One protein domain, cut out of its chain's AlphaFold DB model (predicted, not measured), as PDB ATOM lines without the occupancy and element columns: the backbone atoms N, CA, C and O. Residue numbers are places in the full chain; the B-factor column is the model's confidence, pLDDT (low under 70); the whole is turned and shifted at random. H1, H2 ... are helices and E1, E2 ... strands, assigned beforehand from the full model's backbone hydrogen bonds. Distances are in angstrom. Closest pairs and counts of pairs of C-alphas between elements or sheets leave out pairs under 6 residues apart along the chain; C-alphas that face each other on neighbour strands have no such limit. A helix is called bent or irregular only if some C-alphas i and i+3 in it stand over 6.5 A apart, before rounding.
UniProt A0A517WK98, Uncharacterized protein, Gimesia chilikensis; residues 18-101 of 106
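Overview. This is residues 18 to 101 of the 106 residues of an uncharacterized protein of Gimesia chilikensis (UniProt A0A517WK98). What shape does this domain have? It is a single curled sheet folded back on itself like part of a barrel, with the leaf E1 E2 facing the leaf E4 E5 E6 and E3 as the hinge, while the edge strands E1 and E6 stay apart. The one helix, H1, packs on the sheet at one end of the fold, and the small hairpin of E7 and E8 lies near that same end. What is it made of, and how large is it? The printed part has 84 residues, with one named helix and then eight named strands, H1 E1 E2 E3 E4 E5 E6 E7 E8, of which the first six strands form one antiparallel sheet in that order; the class is mostly strand. It is compact, with a radius of gyration of the C-alphas of 12.4 A and spans of 36 by 27 by 21 A.

Along the chain. Where does the printed part begin? H1 is residues 18 to 26, 14.7 A long, with C-alpha 18 at (198.800, 153.521, 209.181). It is irregular: C-alphas 18 and 21 are 7.5 A apart. Which strands follow first? E1 is residues 29 to 38, 19.5 A, and bends by 101 degrees at residue 35. E2, residues 41 to 52, is the longest strand by residues at 25.6 A and bends by 86 degrees at residue 45; its C-alpha 41 is at (185.666, 170.197, 180.431). Which strands come after? E3 is residues 55 to 58, E4 residues 64 to 70 at 17.6 A, E5 residues 73 to 81 at 23.2 A, and E6 residues 84 to 89 at 17.3 A. E7 is residues 93 to 95, 6.4 A, and E8 residues 98 to 100, 6.2 A, where C-alpha 100 is at (188.581, 171.465, 206.857).

Arrangement. How does the sheet run? E1 to E6 are a meander, each strand the antiparallel neighbour of the one before, and the sheet is strongly twisted. The hairpin E1 and E2 has N 32 and O 47 at 2.8 A; E2 and E3, staggered so that residues 50 to 52 of E2 pair with E3, have N 52 and O 55 at 2.8 A. Within hydrogen-bond range are N 56 and O 67 across the hairpin E3 and E4 at 3.0 A, N 66 and O 77 across the hairpin E4 and E5 at 2.8 A, and N 86 and O 78 across the hairpin E5 and E6 at 2.8 A. How near do the two leaves come? The closest C-alphas of E1 and E5, those of Gly 38 and Thr 81, are 4.7 A apart. The closest of E2 and E4, those of Leu 49 and Ser 66, are 6.9 A apart. Where is H1? It is on the sheet at a height of 9.2 A over it, only just over E3 alone, as 4 of its C-alphas fall on E3 and 2 on E4. In its backbone 4 of 5 O i to N i+4 pairs are within hydrogen-bond range. And the last two strands? E7 and E8 form an antiparallel hairpin, with N 93 and O 100 at 2.8 A. The closest C-alphas of E1 and E7, those of Ile 30 and Phe 95, are 7.5 A apart.

Size, cuts and confidence. How far does it reach? The two C-alphas farthest apart, those of Ala 18 and Asp 40, are 36.4 A apart. Is it continuous? The printed part has no cut, and the links between its named elements are tight. Where is confidence low? The mean pLDDT of the printed part is 77.8, and residues 90 to 101 are under 70. The mean is 41 for E7 and 36 for E8.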
ATOM      1  N   ALA A  18     198.998 154.795 208.489       78.06
ATOM      2  CA  ALA A  18     198.800 153.521 209.181       78.06
ATOM      3  C   ALA A  18     197.331 153.245 209.554       78.06
ATOM      4  O   ALA A  18     196.949 152.096 209.753       78.06
ATOM      5  N   ASN A  19     196.492 154.282 209.627       76.88
ATOM      6  CA  ASN A  19     195.065 154.167 209.929       76.88
ATOM      7  C   ASN A  19     194.191 154.148 208.666       76.88
ATOM      8  O   ASN A  19     192.966 154.204 208.772       76.88
ATOM      9  N   THR A  20     194.776 154.087 207.468       74.00
ATOM     10  CA  THR A  20     194.005 154.196 206.221       74.00
ATOM     11  C   THR A  20     192.995 153.063 206.057       74.00
ATOM     12  O   THR A  20     191.860 153.322 205.670       74.00
ATOM     13  N   GLU A  21     193.345 151.835 206.447       80.19
ATOM     14  CA  GLU A  21     192.418 150.694 206.435       80.19
ATOM     15  C   GLU A  21     191.221 150.906 207.381       80.19
ATOM     16  O   GLU A  21     190.075 150.600 207.042       80.19
ATOM     17  N   TYR A  22     191.452 151.490 208.561       78.44
ATOM     18  CA  TYR A  22     190.373 151.850 209.486       78.44
ATOM     19  C   TYR A  22     189.408 152.861 208.846       78.44
ATOM     20  O   TYR A  22     188.190 152.678 208.898       78.44
ATOM     21  N   TRP A  23     189.943 153.892 208.187       76.00
ATOM     22  CA  TRP A  23     189.134 154.892 207.488       76.00
ATOM     23  C   TRP A  23     188.402 154.320 206.271       76.00
ATOM     24  O   TRP A  23     187.238 154.654 206.071       76.00
ATOM     25  N   ALA A  24     189.031 153.422 205.510       78.81
ATOM     26  CA  ALA A  24     188.425 152.718 204.379       78.81
ATOM     27  C   ALA A  24     187.200 151.891 204.789       78.81
ATOM     28  O   ALA A  24     186.193 151.877 204.084       78.81
ATOM     29  N   ASN A  25     187.252 151.251 205.960       76.38
ATOM     30  CA  ASN A  25     186.127 150.483 206.494       76.38
ATOM     31  C   ASN A  25     184.953 151.368 206.938       76.38
ATOM     32  O   ASN A  25     183.795 150.989 206.770       76.38
ATOM     33  N   LEU A  26     185.235 152.539 207.517       75.44
ATOM     34  CA  LEU A  26     184.195 153.487 207.931       75.44
ATOM     35  C   LEU A  26     183.588 154.245 206.749       75.44
ATOM     36  O   LEU A  26     182.393 154.540 206.747       75.44
ATOM     37  N   TYR A  27     184.418 154.560 205.762       76.81
ATOM     38  CA  TYR A  27     184.073 155.375 204.610       76.81
ATOM     39  C   TYR A  27     184.478 154.626 203.341       76.81
ATOM     40  O   TYR A  27     185.487 154.960 202.734       76.81
ATOM     41  N   PRO A  28     183.720 153.606 202.907       81.12
ATOM     42  CA  PRO A  28     184.045 152.862 201.687       81.12
ATOM     43  C   PRO A  28     183.940 153.731 200.426       81.12
ATOM     44  O   PRO A  28     184.553 153.431 199.404       81.12
ATOM     45  N   SER A  29     183.190 154.828 200.506       80.81
ATOM     46  CA  SER A  29     183.108 155.846 199.474       80.81
ATOM     47  C   SER A  29     183.049 157.239 200.083       80.81
ATOM     48  O   SER A  29     182.770 157.434 201.269       80.81
ATOM     49  N   ILE A  30     183.349 158.205 199.232       77.12
ATOM     50  CA  ILE A  30     183.543 159.609 199.539       77.12
ATOM     51  C   ILE A  30     182.920 160.405 198.407       77.12
ATOM     52  O   ILE A  30     183.146 160.066 197.255       77.12
ATOM     53  N   THR A  31     182.223 161.497 198.701       79.50
ATOM     54  CA  THR A  31     181.707 162.387 197.656       79.50
ATOM     55  C   THR A  31     182.375 163.752 197.757       79.50
ATOM     56  O   THR A  31     182.351 164.395 198.806       79.50
ATOM     57  N   LEU A  32     182.999 164.176 196.660       76.00
ATOM     58  CA  LEU A  32     183.461 165.540 196.442       76.00
ATOM     59  C   LEU A  32     182.285 166.395 195.987       76.00
ATOM     60  O   LEU A  32     181.496 165.944 195.162       76.00
ATOM     61  N   TYR A  33     182.234 167.633 196.466       74.06
ATOM     62  CA  TYR A  33     181.270 168.641 196.035       74.06
ATOM     63  C   TYR A  33     182.018 169.857 195.486       74.06
ATOM     64  O   TYR A  33     182.991 170.315 196.092       74.06
ATOM     65  N   GLY A  34     181.564 170.387 194.355       72.94
ATOM     66  CA  GLY A  34     182.151 171.532 193.660       72.94
ATOM     67  C   GLY A  34     182.278 171.285 192.160       72.94
ATOM     68  O   GLY A  34     181.979 170.203 191.678       72.94
ATOM     69  N   SER A  35     182.753 172.282 191.411       78.50
ATOM     70  CA  SER A  35     182.886 172.157 189.955       78.50
ATOM     71  C   SER A  35     183.971 171.138 189.584       78.50
ATOM     72  O   SER A  35     185.167 171.439 189.617       78.50
ATOM     73  N   ILE A  36     183.549 169.924 189.242       82.69
ATOM     74  CA  ILE A  36     184.419 168.838 188.803       82.69
ATOM     75  C   ILE A  36     184.702 169.017 187.318       82.69
ATOM     76  O   ILE A  36     183.795 169.171 186.493       82.69
ATOM     77  N   VAL A  37     185.984 168.973 186.972       83.38
ATOM     78  CA  VAL A  37     186.461 169.104 185.595       83.38
ATOM     79  C   VAL A  37     187.036 167.765 185.152       83.38
ATOM     80  O   VAL A  37     187.958 167.231 185.763       83.38
ATOM     81  N   GLY A  38     186.466 167.220 184.086       89.44
ATOM     82  CA  GLY A  38     186.980 166.065 183.368       89.44
ATOM     83  C   GLY A  38     187.847 166.473 182.175       89.44
ATOM     84  O   GLY A  38     188.180 167.647 181.990       89.44
ATOM     85  N   ARG A  39     188.191 165.508 181.318       91.00
ATOM     86  CA  ARG A  39     189.069 165.724 180.162       91.00
ATOM     87  C   ARG A  39     188.481 166.703 179.153       91.00
ATOM     88  O   ARG A  39     189.199 167.556 178.640       91.00
ATOM     89  N   ASP A  40     187.179 166.591 178.903       93.00
ATOM     90  CA  ASP A  40     186.484 167.404 177.898       93.00
ATOM     91  C   ASP A  40     185.839 168.670 178.490       93.00
ATOM     92  O   ASP A  40     185.045 169.338 177.829       93.00
ATOM     93  N   GLY A  41     186.177 169.018 179.736       87.31
ATOM     94  CA  GLY A  41     185.666 170.197 180.431       87.31
ATOM     95  C   GLY A  41     184.815 169.834 181.640       87.31
ATOM     96  O   GLY A  41     185.104 168.871 182.345       87.31
ATOM     97  N   TYR A  42     183.791 170.635 181.917       87.06
ATOM     98  CA  TYR A  42     182.920 170.430 183.072       87.06
ATOM     99  C   TYR A  42     182.286 169.030 183.060       87.06
ATOM    100  O   TYR A  42     181.700 168.617 182.060       87.06
ATOM    101  N   TYR A  43     182.420 168.310 184.172       85.44
ATOM    102  CA  TYR A  43     181.859 166.975 184.369       85.44
ATOM    103  C   TYR A  43     180.569 167.018 185.198       85.44
ATOM    104  O   TYR A  43     179.584 166.383 184.826       85.44
ATOM    105  N   GLY A  44     180.563 167.772 186.298       83.25
ATOM    106  CA  GLY A  44     179.452 167.821 187.246       83.25
ATOM    107  C   GLY A  44     179.818 168.578 188.522       83.25
ATOM    108  O   GLY A  44     180.956 169.016 188.674       83.25
ATOM    109  N   ASP A  45     178.856 168.710 189.433       79.56
ATOM    110  CA  ASP A  45     179.052 169.374 190.731       79.56
ATOM    111  C   ASP A  45     179.384 168.385 191.863       79.56
ATOM    112  O   ASP A  45     179.645 168.784 192.998       79.56
ATOM    113  N   GLU A  46     179.356 167.085 191.562       79.75
ATOM    114  CA  GLU A  46     179.590 166.012 192.520       79.75
ATOM    115  C   GLU A  46     180.396 164.880 191.882       79.75
ATOM    116  O   GLU A  46     180.219 164.554 190.704       79.75
ATOM    117  N   LEU A  47     181.270 164.256 192.671       80.69
ATOM    118  CA  LEU A  47     182.028 163.074 192.267       80.69
ATOM    119  C   LEU A  47     182.192 162.114 193.439       80.69
ATOM    120  O   LEU A  47     182.788 162.474 194.453       80.69
ATOM    121  N   THR A  48     181.722 160.878 193.284       85.06
ATOM    122  CA  THR A  48     181.897 159.840 194.303       85.06
ATOM    123  C   THR A  48     183.153 159.019 194.034       85.06
ATOM    124  O   THR A  48     183.209 158.242 193.089       85.06
ATOM    125  N   LEU A  49     184.140 159.160 194.910       85.50
ATOM    126  CA  LEU A  49     185.360 158.372 194.950       85.50
ATOM    127  C   LEU A  49     185.133 157.102 195.773       85.50
ATOM    128  O   LEU A  49     184.607 157.156 196.888       85.50
ATOM    129  N   ASN A  50     185.575 155.961 195.260       87.31
ATOM    130  CA  ASN A  50     185.451 154.682 195.953       87.31
ATOM    131  C   ASN A  50     186.811 154.258 196.494       87.31
ATOM    132  O   ASN A  50     187.827 154.453 195.824       87.31
ATOM    133  N   ASN A  51     186.836 153.686 197.697       86.50
ATOM    134  CA  ASN A  51     188.075 153.174 198.254       86.50
ATOM    135  C   ASN A  51     188.580 151.993 197.420       86.50
ATOM    136  O   ASN A  51     187.837 151.063 197.104       86.50
ATOM    137  N   SER A  52     189.864 152.022 197.104       87.12
ATOM    138  CA  SER A  52     190.597 150.940 196.483       87.12
ATOM    139  C   SER A  52     192.066 151.089 196.860       87.12
ATOM    140  O   SER A  52     192.688 152.109 196.574       87.12
ATOM    141  N   ALA A  53     192.613 150.068 197.523       80.44
ATOM    142  CA  ALA A  53     194.022 150.005 197.912       80.44
ATOM    143  C   ALA A  53     194.522 151.256 198.673       80.44
ATOM    144  O   ALA A  53     195.526 151.847 198.291       80.44
ATOM    145  N   GLU A  54     193.827 151.637 199.756       78.50
ATOM    146  CA  GLU A  54     194.207 152.757 200.650       78.50
ATOM    147  C   GLU A  54     194.082 154.163 200.032       78.50
ATOM    148  O   GLU A  54     194.495 155.168 200.610       78.50
ATOM    149  N   GLU A  55     193.434 154.265 198.881       87.50
ATOM    150  CA  GLU A  55     193.110 155.527 198.231       87.50
ATOM    151  C   GLU A  55     191.637 155.524 197.838       87.50
ATOM    152  O   GLU A  55     191.064 154.486 197.519       87.50
ATOM    153  N   TRP A  56     190.997 156.686 197.861       90.38
ATOM    154  CA  TRP A  56     189.686 156.849 197.251       90.38
ATOM    155  C   TRP A  56     189.870 157.476 195.898       90.38
ATOM    156  O   TRP A  56     190.430 158.564 195.830       90.38
ATOM    157  N   PHE A  57     189.390 156.837 194.839       94.06
ATOM    158  CA  PHE A  57     189.514 157.403 193.506       94.06
ATOM    159  C   PHE A  57     188.298 157.131 192.625       94.06
ATOM    160  O   PHE A  57     187.480 156.250 192.901       94.06
ATOM    161  N   ASP A  58     188.198 157.919 191.561       93.62
ATOM    162  CA  ASP A  58     187.330 157.681 190.415       93.62
ATOM    163  C   ASP A  58     187.955 158.303 189.152       93.62
ATOM    164  O   ASP A  58     188.926 159.064 189.228       93.62
ATOM    165  N   THR A  59     187.421 157.964 187.979       94.06
ATOM    166  CA  THR A  59     187.924 158.423 186.676       94.06
ATOM    167  C   THR A  59     186.862 159.141 185.826       94.06
ATOM    168  O   THR A  59     186.586 158.730 184.690       94.06
ATOM    169  N   PRO A  60     186.224 160.214 186.337       90.31
ATOM    170  CA  PRO A  60     185.178 160.921 185.608       90.31
ATOM    171  C   PRO A  60     185.704 161.493 184.293       90.31
ATOM    172  O   PRO A  60     186.691 162.226 184.262       90.31
ATOM    173  N   ASN A  61     185.031 161.163 183.188       92.50
ATOM    174  CA  ASN A  61     185.425 161.585 181.842       92.50
ATOM    175  C   ASN A  61     186.942 161.420 181.586       92.50
ATOM    176  O   ASN A  61     187.632 162.362 181.193       92.50
ATOM    177  N   PHE A  62     187.466 160.222 181.873       92.56
ATOM    178  CA  PHE A  62     188.875 159.848 181.685       92.56
ATOM    179  C   PHE A  62     189.900 160.688 182.466       92.56
ATOM    180  O   PHE A  62     191.098 160.567 182.206       92.56
ATOM    181  N   SER A  63     189.467 161.512 183.417       92.25
ATOM    182  CA  SER A  63     190.351 162.236 184.327       92.25
ATOM    183  C   SER A  63     190.451 161.494 185.640       92.25
ATOM    184  O   SER A  63     189.431 161.134 186.208       92.25
ATOM    185  N   TRP A  64     191.660 161.281 186.139       94.06
ATOM    186  CA  TRP A  64     191.879 160.666 187.441       94.06
ATOM    187  C   TRP A  64     191.588 161.676 188.543       94.06
ATOM    188  O   TRP A  64     192.100 162.787 188.482       94.06
ATOM    189  N   TRP A  65     190.821 161.287 189.553       90.00
ATOM    190  CA  TRP A  65     190.596 162.064 190.769       90.00
ATOM    191  C   TRP A  65     190.782 161.154 191.971       90.00
ATOM    192  O   TRP A  65     190.204 160.068 191.997       90.00
ATOM    193  N   SER A  66     191.559 161.575 192.967       92.12
ATOM    194  CA  SER A  66     191.786 160.757 194.152       92.12
ATOM    195  C   SER A  66     192.071 161.525 195.437       92.12
ATOM    196  O   SER A  66     192.582 162.641 195.418       92.12
ATOM    197  N   ILE A  67     191.741 160.908 196.573       87.50
ATOM    198  CA  ILE A  67     192.085 161.365 197.918       87.50
ATOM    199  C   ILE A  67     192.852 160.266 198.639       87.50
ATOM    200  O   ILE A  67     192.381 159.135 198.760       87.50
ATOM    201  N   SER A  68     194.011 160.627 199.183       86.88
ATOM    202  CA  SER A  68     194.819 159.752 200.032       86.88
ATOM    203  C   SER A  68     195.439 160.518 201.196       86.88
ATOM    204  O   SER A  68     195.569 161.745 201.165       86.88
ATOM    205  N   CYS A  69     195.810 159.788 202.244       82.31
ATOM    206  CA  CYS A  69     196.571 160.333 203.355       82.31
ATOM    207  C   CYS A  69     198.070 160.268 203.044       82.31
ATOM    208  O   CYS A  69     198.604 159.182 202.818       82.31
ATOM    209  N   ARG A  70     198.772 161.406 203.058       79.38
ATOM    210  CA  ARG A  70     200.231 161.467 202.886       79.38
ATOM    211  C   ARG A  70     200.859 162.426 203.883       79.38
ATOM    212  O   ARG A  70     200.396 163.548 204.041       79.38
ATOM    213  N   ASP A  71     201.925 161.979 204.542       80.69
ATOM    214  CA  ASP A  71     202.729 162.801 205.457       80.69
ATOM    215  C   ASP A  71     201.914 163.517 206.551       80.69
ATOM    216  O   ASP A  71     202.216 164.647 206.931       80.69
ATOM    217  N   GLY A  72     200.855 162.882 207.059       75.75
ATOM    218  CA  GLY A  72     199.998 163.514 208.063       75.75
ATOM    219  C   GLY A  72     198.812 164.298 207.494       75.75
ATOM    220  O   GLY A  72     198.024 164.841 208.268       75.75
ATOM    221  N   VAL A  73     198.687 164.410 206.169       77.19
ATOM    222  CA  VAL A  73     197.764 165.334 205.496       77.19
ATOM    223  C   VAL A  73     196.943 164.613 204.427       77.19
ATOM    224  O   VAL A  73     197.469 163.877 203.594       77.19
ATOM    225  N   TRP A  74     195.628 164.825 204.433       79.31
ATOM    226  CA  TRP A  74     194.774 164.379 203.334       79.31
ATOM    227  C   TRP A  74     195.080 165.216 202.099       79.31
ATOM    228  O   TRP A  74     195.067 166.442 202.175       79.31
ATOM    229  N   ARG A  75     195.342 164.581 200.961       83.50
ATOM    230  CA  ARG A  75     195.652 165.265 199.706       83.50
ATOM    231  C   ARG A  75     194.687 164.822 198.623       83.50
ATOM    232  O   ARG A  75     194.557 163.629 198.365       83.50
ATOM    233  N   LEU A  76     194.042 165.802 198.000       85.69
ATOM    234  CA  LEU A  76     193.270 165.632 196.778       85.69
ATOM    235  C   LEU A  76     194.221 165.770 195.588       85.69
ATOM    236  O   LEU A  76     195.009 166.714 195.516       85.69
ATOM    237  N   HIS A  77     194.144 164.835 194.658       89.69
ATOM    238  CA  HIS A  77     194.928 164.794 193.435       89.69
ATOM    239  C   HIS A  77     193.992 164.634 192.239       89.69
ATOM    240  O   HIS A  77     193.000 163.912 192.317       89.69
ATOM    241  N   TRP A  78     194.312 165.298 191.134       91.62
ATOM    242  CA  TRP A  78     193.638 165.096 189.859       91.62
ATOM    243  C   TRP A  78     194.639 165.088 188.710       91.62
ATOM    244  O   TRP A  78     195.655 165.779 188.752       91.62
ATOM    245  N   ASP A  79     194.345 164.330 187.660       91.94
ATOM    246  CA  ASP A  79     195.147 164.298 186.439       91.94
ATOM    247  C   ASP A  79     194.272 164.048 185.205       91.94
ATOM    248  O   ASP A  79     193.156 163.535 185.296       91.94
ATOM    249  N   GLY A  80     194.761 164.435 184.030       89.31
ATOM    250  CA  GLY A  80     194.053 164.243 182.765       89.31
ATOM    251  C   GLY A  80     192.773 165.074 182.627       89.31
ATOM    252  O   GLY A  80     191.903 164.709 181.835       89.31
ATOM    253  N   THR A  81     192.625 166.163 183.389       89.12
ATOM    254  CA  THR A  81     191.511 167.116 183.232       89.12
ATOM    255  C   THR A  81     191.781 168.089 182.081       89.12
ATOM    256  O   THR A  81     192.919 168.224 181.623       89.12
ATOM    257  N   ALA A  82     190.762 168.823 181.632       82.31
ATOM    258  CA  ALA A  82     190.909 169.877 180.622       82.31
ATOM    259  C   ALA A  82     191.916 170.975 181.026       82.31
ATOM    260  O   ALA A  82     192.508 171.619 180.159       82.31
ATOM    261  N   SER A  83     192.122 171.188 182.329       77.44
ATOM    262  CA  SER A  83     193.107 172.126 182.881       77.44
ATOM    263  C   SER A  83     194.448 171.467 183.240       77.44
ATOM    264  O   SER A  83     195.344 172.149 183.736       77.44
ATOM    265  N   GLY A  84     194.616 170.169 182.961       85.00
ATOM    266  CA  GLY A  84     195.807 169.384 183.282       85.00
ATOM    267  C   GLY A  84     195.674 168.587 184.584       85.00
ATOM    268  O   GLY A  84     194.589 168.119 184.934       85.00
ATOM    269  N   GLY A  85     196.794 168.406 185.279       85.19
ATOM    270  CA  GLY A  85     196.862 167.716 186.566       85.19
ATOM    271  C   GLY A  85     197.303 168.638 187.698       85.19
ATOM    272  O   GLY A  85     197.911 169.687 187.469       85.19
ATOM    273  N   GLY A  86     196.987 168.255 188.928       85.56
ATOM    274  CA  GLY A  86     197.296 169.026 190.117       85.56
ATOM    275  C   GLY A  86     197.046 168.256 191.406       85.56
ATOM    276  O   GLY A  86     196.508 167.152 191.428       85.56
ATOM    277  N   SER A  87     197.472 168.854 192.511       84.75
ATOM    278  CA  SER A  87     197.108 168.378 193.837       84.75
ATOM    279  C   SER A  87     196.945 169.548 194.785       84.75
ATOM    280  O   SER A  87     197.566 170.600 194.610       84.75
ATOM    281  N   VAL A  88     196.107 169.354 195.790       79.12
ATOM    282  CA  VAL A  88     195.929 170.290 196.887       79.12
ATOM    283  C   VAL A  88     195.803 169.490 198.170       79.12
ATOM    284  O   VAL A  88     195.150 168.444 198.210       79.12
ATOM    285  N   ASP A  89     196.447 169.968 199.226       77.06
ATOM    286  CA  ASP A  89     196.140 169.460 200.551       77.06
ATOM    287  C   ASP A  89     194.659 169.751 200.806       77.06
ATOM    288  O   ASP A  89     194.192 170.873 200.603       77.06
ATOM    289  N   ALA A  90     193.905 168.737 201.216       66.62
ATOM    290  CA  ALA A  90     192.521 168.863 201.641       66.62
ATOM    291  C   ALA A  90     192.510 169.557 203.010       66.62
ATOM    292  O   ALA A  90     192.168 168.991 204.040       66.62
ATOM    293  N   THR A  91     192.968 170.806 203.020       51.72
ATOM    294  CA  THR A  91     192.980 171.700 204.167       51.72
ATOM    295  C   THR A  91     191.663 172.450 204.279       51.72
ATOM    296  O   THR A  91     191.524 173.199 205.235       51.72
ATOM    297  N   GLY A  92     190.689 172.219 203.374       40.94
ATOM    298  CA  GLY A  92     189.352 172.826 203.372       40.94
ATOM    299  C   GLY A  92     188.201 171.927 202.845       40.94
ATOM    300  O   GLY A  92     188.429 171.154 201.928       40.94
ATOM    301  N   GLY A  93     186.975 172.033 203.395       42.16
ATOM    302  CA  GLY A  93     185.759 171.294 202.986       42.16
ATOM    303  C   GLY A  93     185.170 170.334 204.037       42.16
ATOM    304  O   GLY A  93     185.833 169.960 204.999       42.16
ATOM    305  N   THR A  94     183.894 169.966 203.885       39.38
ATOM    306  CA  THR A  94     183.212 168.959 204.721       39.38
ATOM    307  C   THR A  94     183.407 167.578 204.128       39.38
ATOM    308  O   THR A  94     183.046 167.346 202.978       39.38
ATOM    309  N   PHE A  95     183.938 166.652 204.922       40.78
ATOM    310  CA  PHE A  95     184.176 165.296 204.456       40.78
ATOM    311  C   PHE A  95     184.143 164.286 205.598       40.78
ATOM    312  O   PHE A  95     184.865 164.446 206.579       40.78
ATOM    313  N   PRO A  96     183.330 163.231 205.508       42.56
ATOM    314  CA  PRO A  96     181.926 163.230 205.907       42.56
ATOM    315  C   PRO A  96     181.694 163.369 207.438       42.56
ATOM    316  O   PRO A  96     180.645 162.973 207.931       42.56
ATOM    317  N   ASN A  97     182.659 163.917 208.193       37.47
ATOM    318  CA  ASN A  97     182.511 164.549 209.519       37.47
ATOM    319  C   ASN A  97     183.768 165.327 209.995       37.47
ATOM    320  O   ASN A  97     183.875 165.679 211.169       37.47
ATOM    321  N   LEU A  98     184.723 165.626 209.112       37.44
ATOM    322  CA  LEU A  98     185.863 166.495 209.389       37.44
ATOM    323  C   LEU A  98     185.672 167.818 208.647       37.44
ATOM    324  O   LEU A  98     185.493 167.855 207.429       37.44
ATOM    325  N   THR A  99     185.644 168.906 209.417       34.53
ATOM    326  CA  THR A  99     185.651 170.273 208.902       34.53
ATOM    327  C   THR A  99     187.081 170.640 208.562       34.53
ATOM    328  O   THR A  99     187.905 170.826 209.458       34.53
ATOM    329  N   PHE A 100     187.364 170.812 207.284       35.75
ATOM    330  CA  PHE A 100     188.581 171.465 206.857       35.75
ATOM    331  C   PHE A 100     188.243 172.939 206.503       35.75
ATOM    332  O   PHE A 100     187.212 173.208 205.877       35.75
ATOM    333  N   PRO A 101     189.052 173.945 206.870       33.91
ATOM    334  CA  PRO A 101     188.799 175.344 206.501       33.91
ATOM    335  C   PRO A 101     189.042 175.670 205.011       33.91
ATOM    336  O   PRO A 101     190.164 175.595 204.529       33.91
TER     337      PRO A 101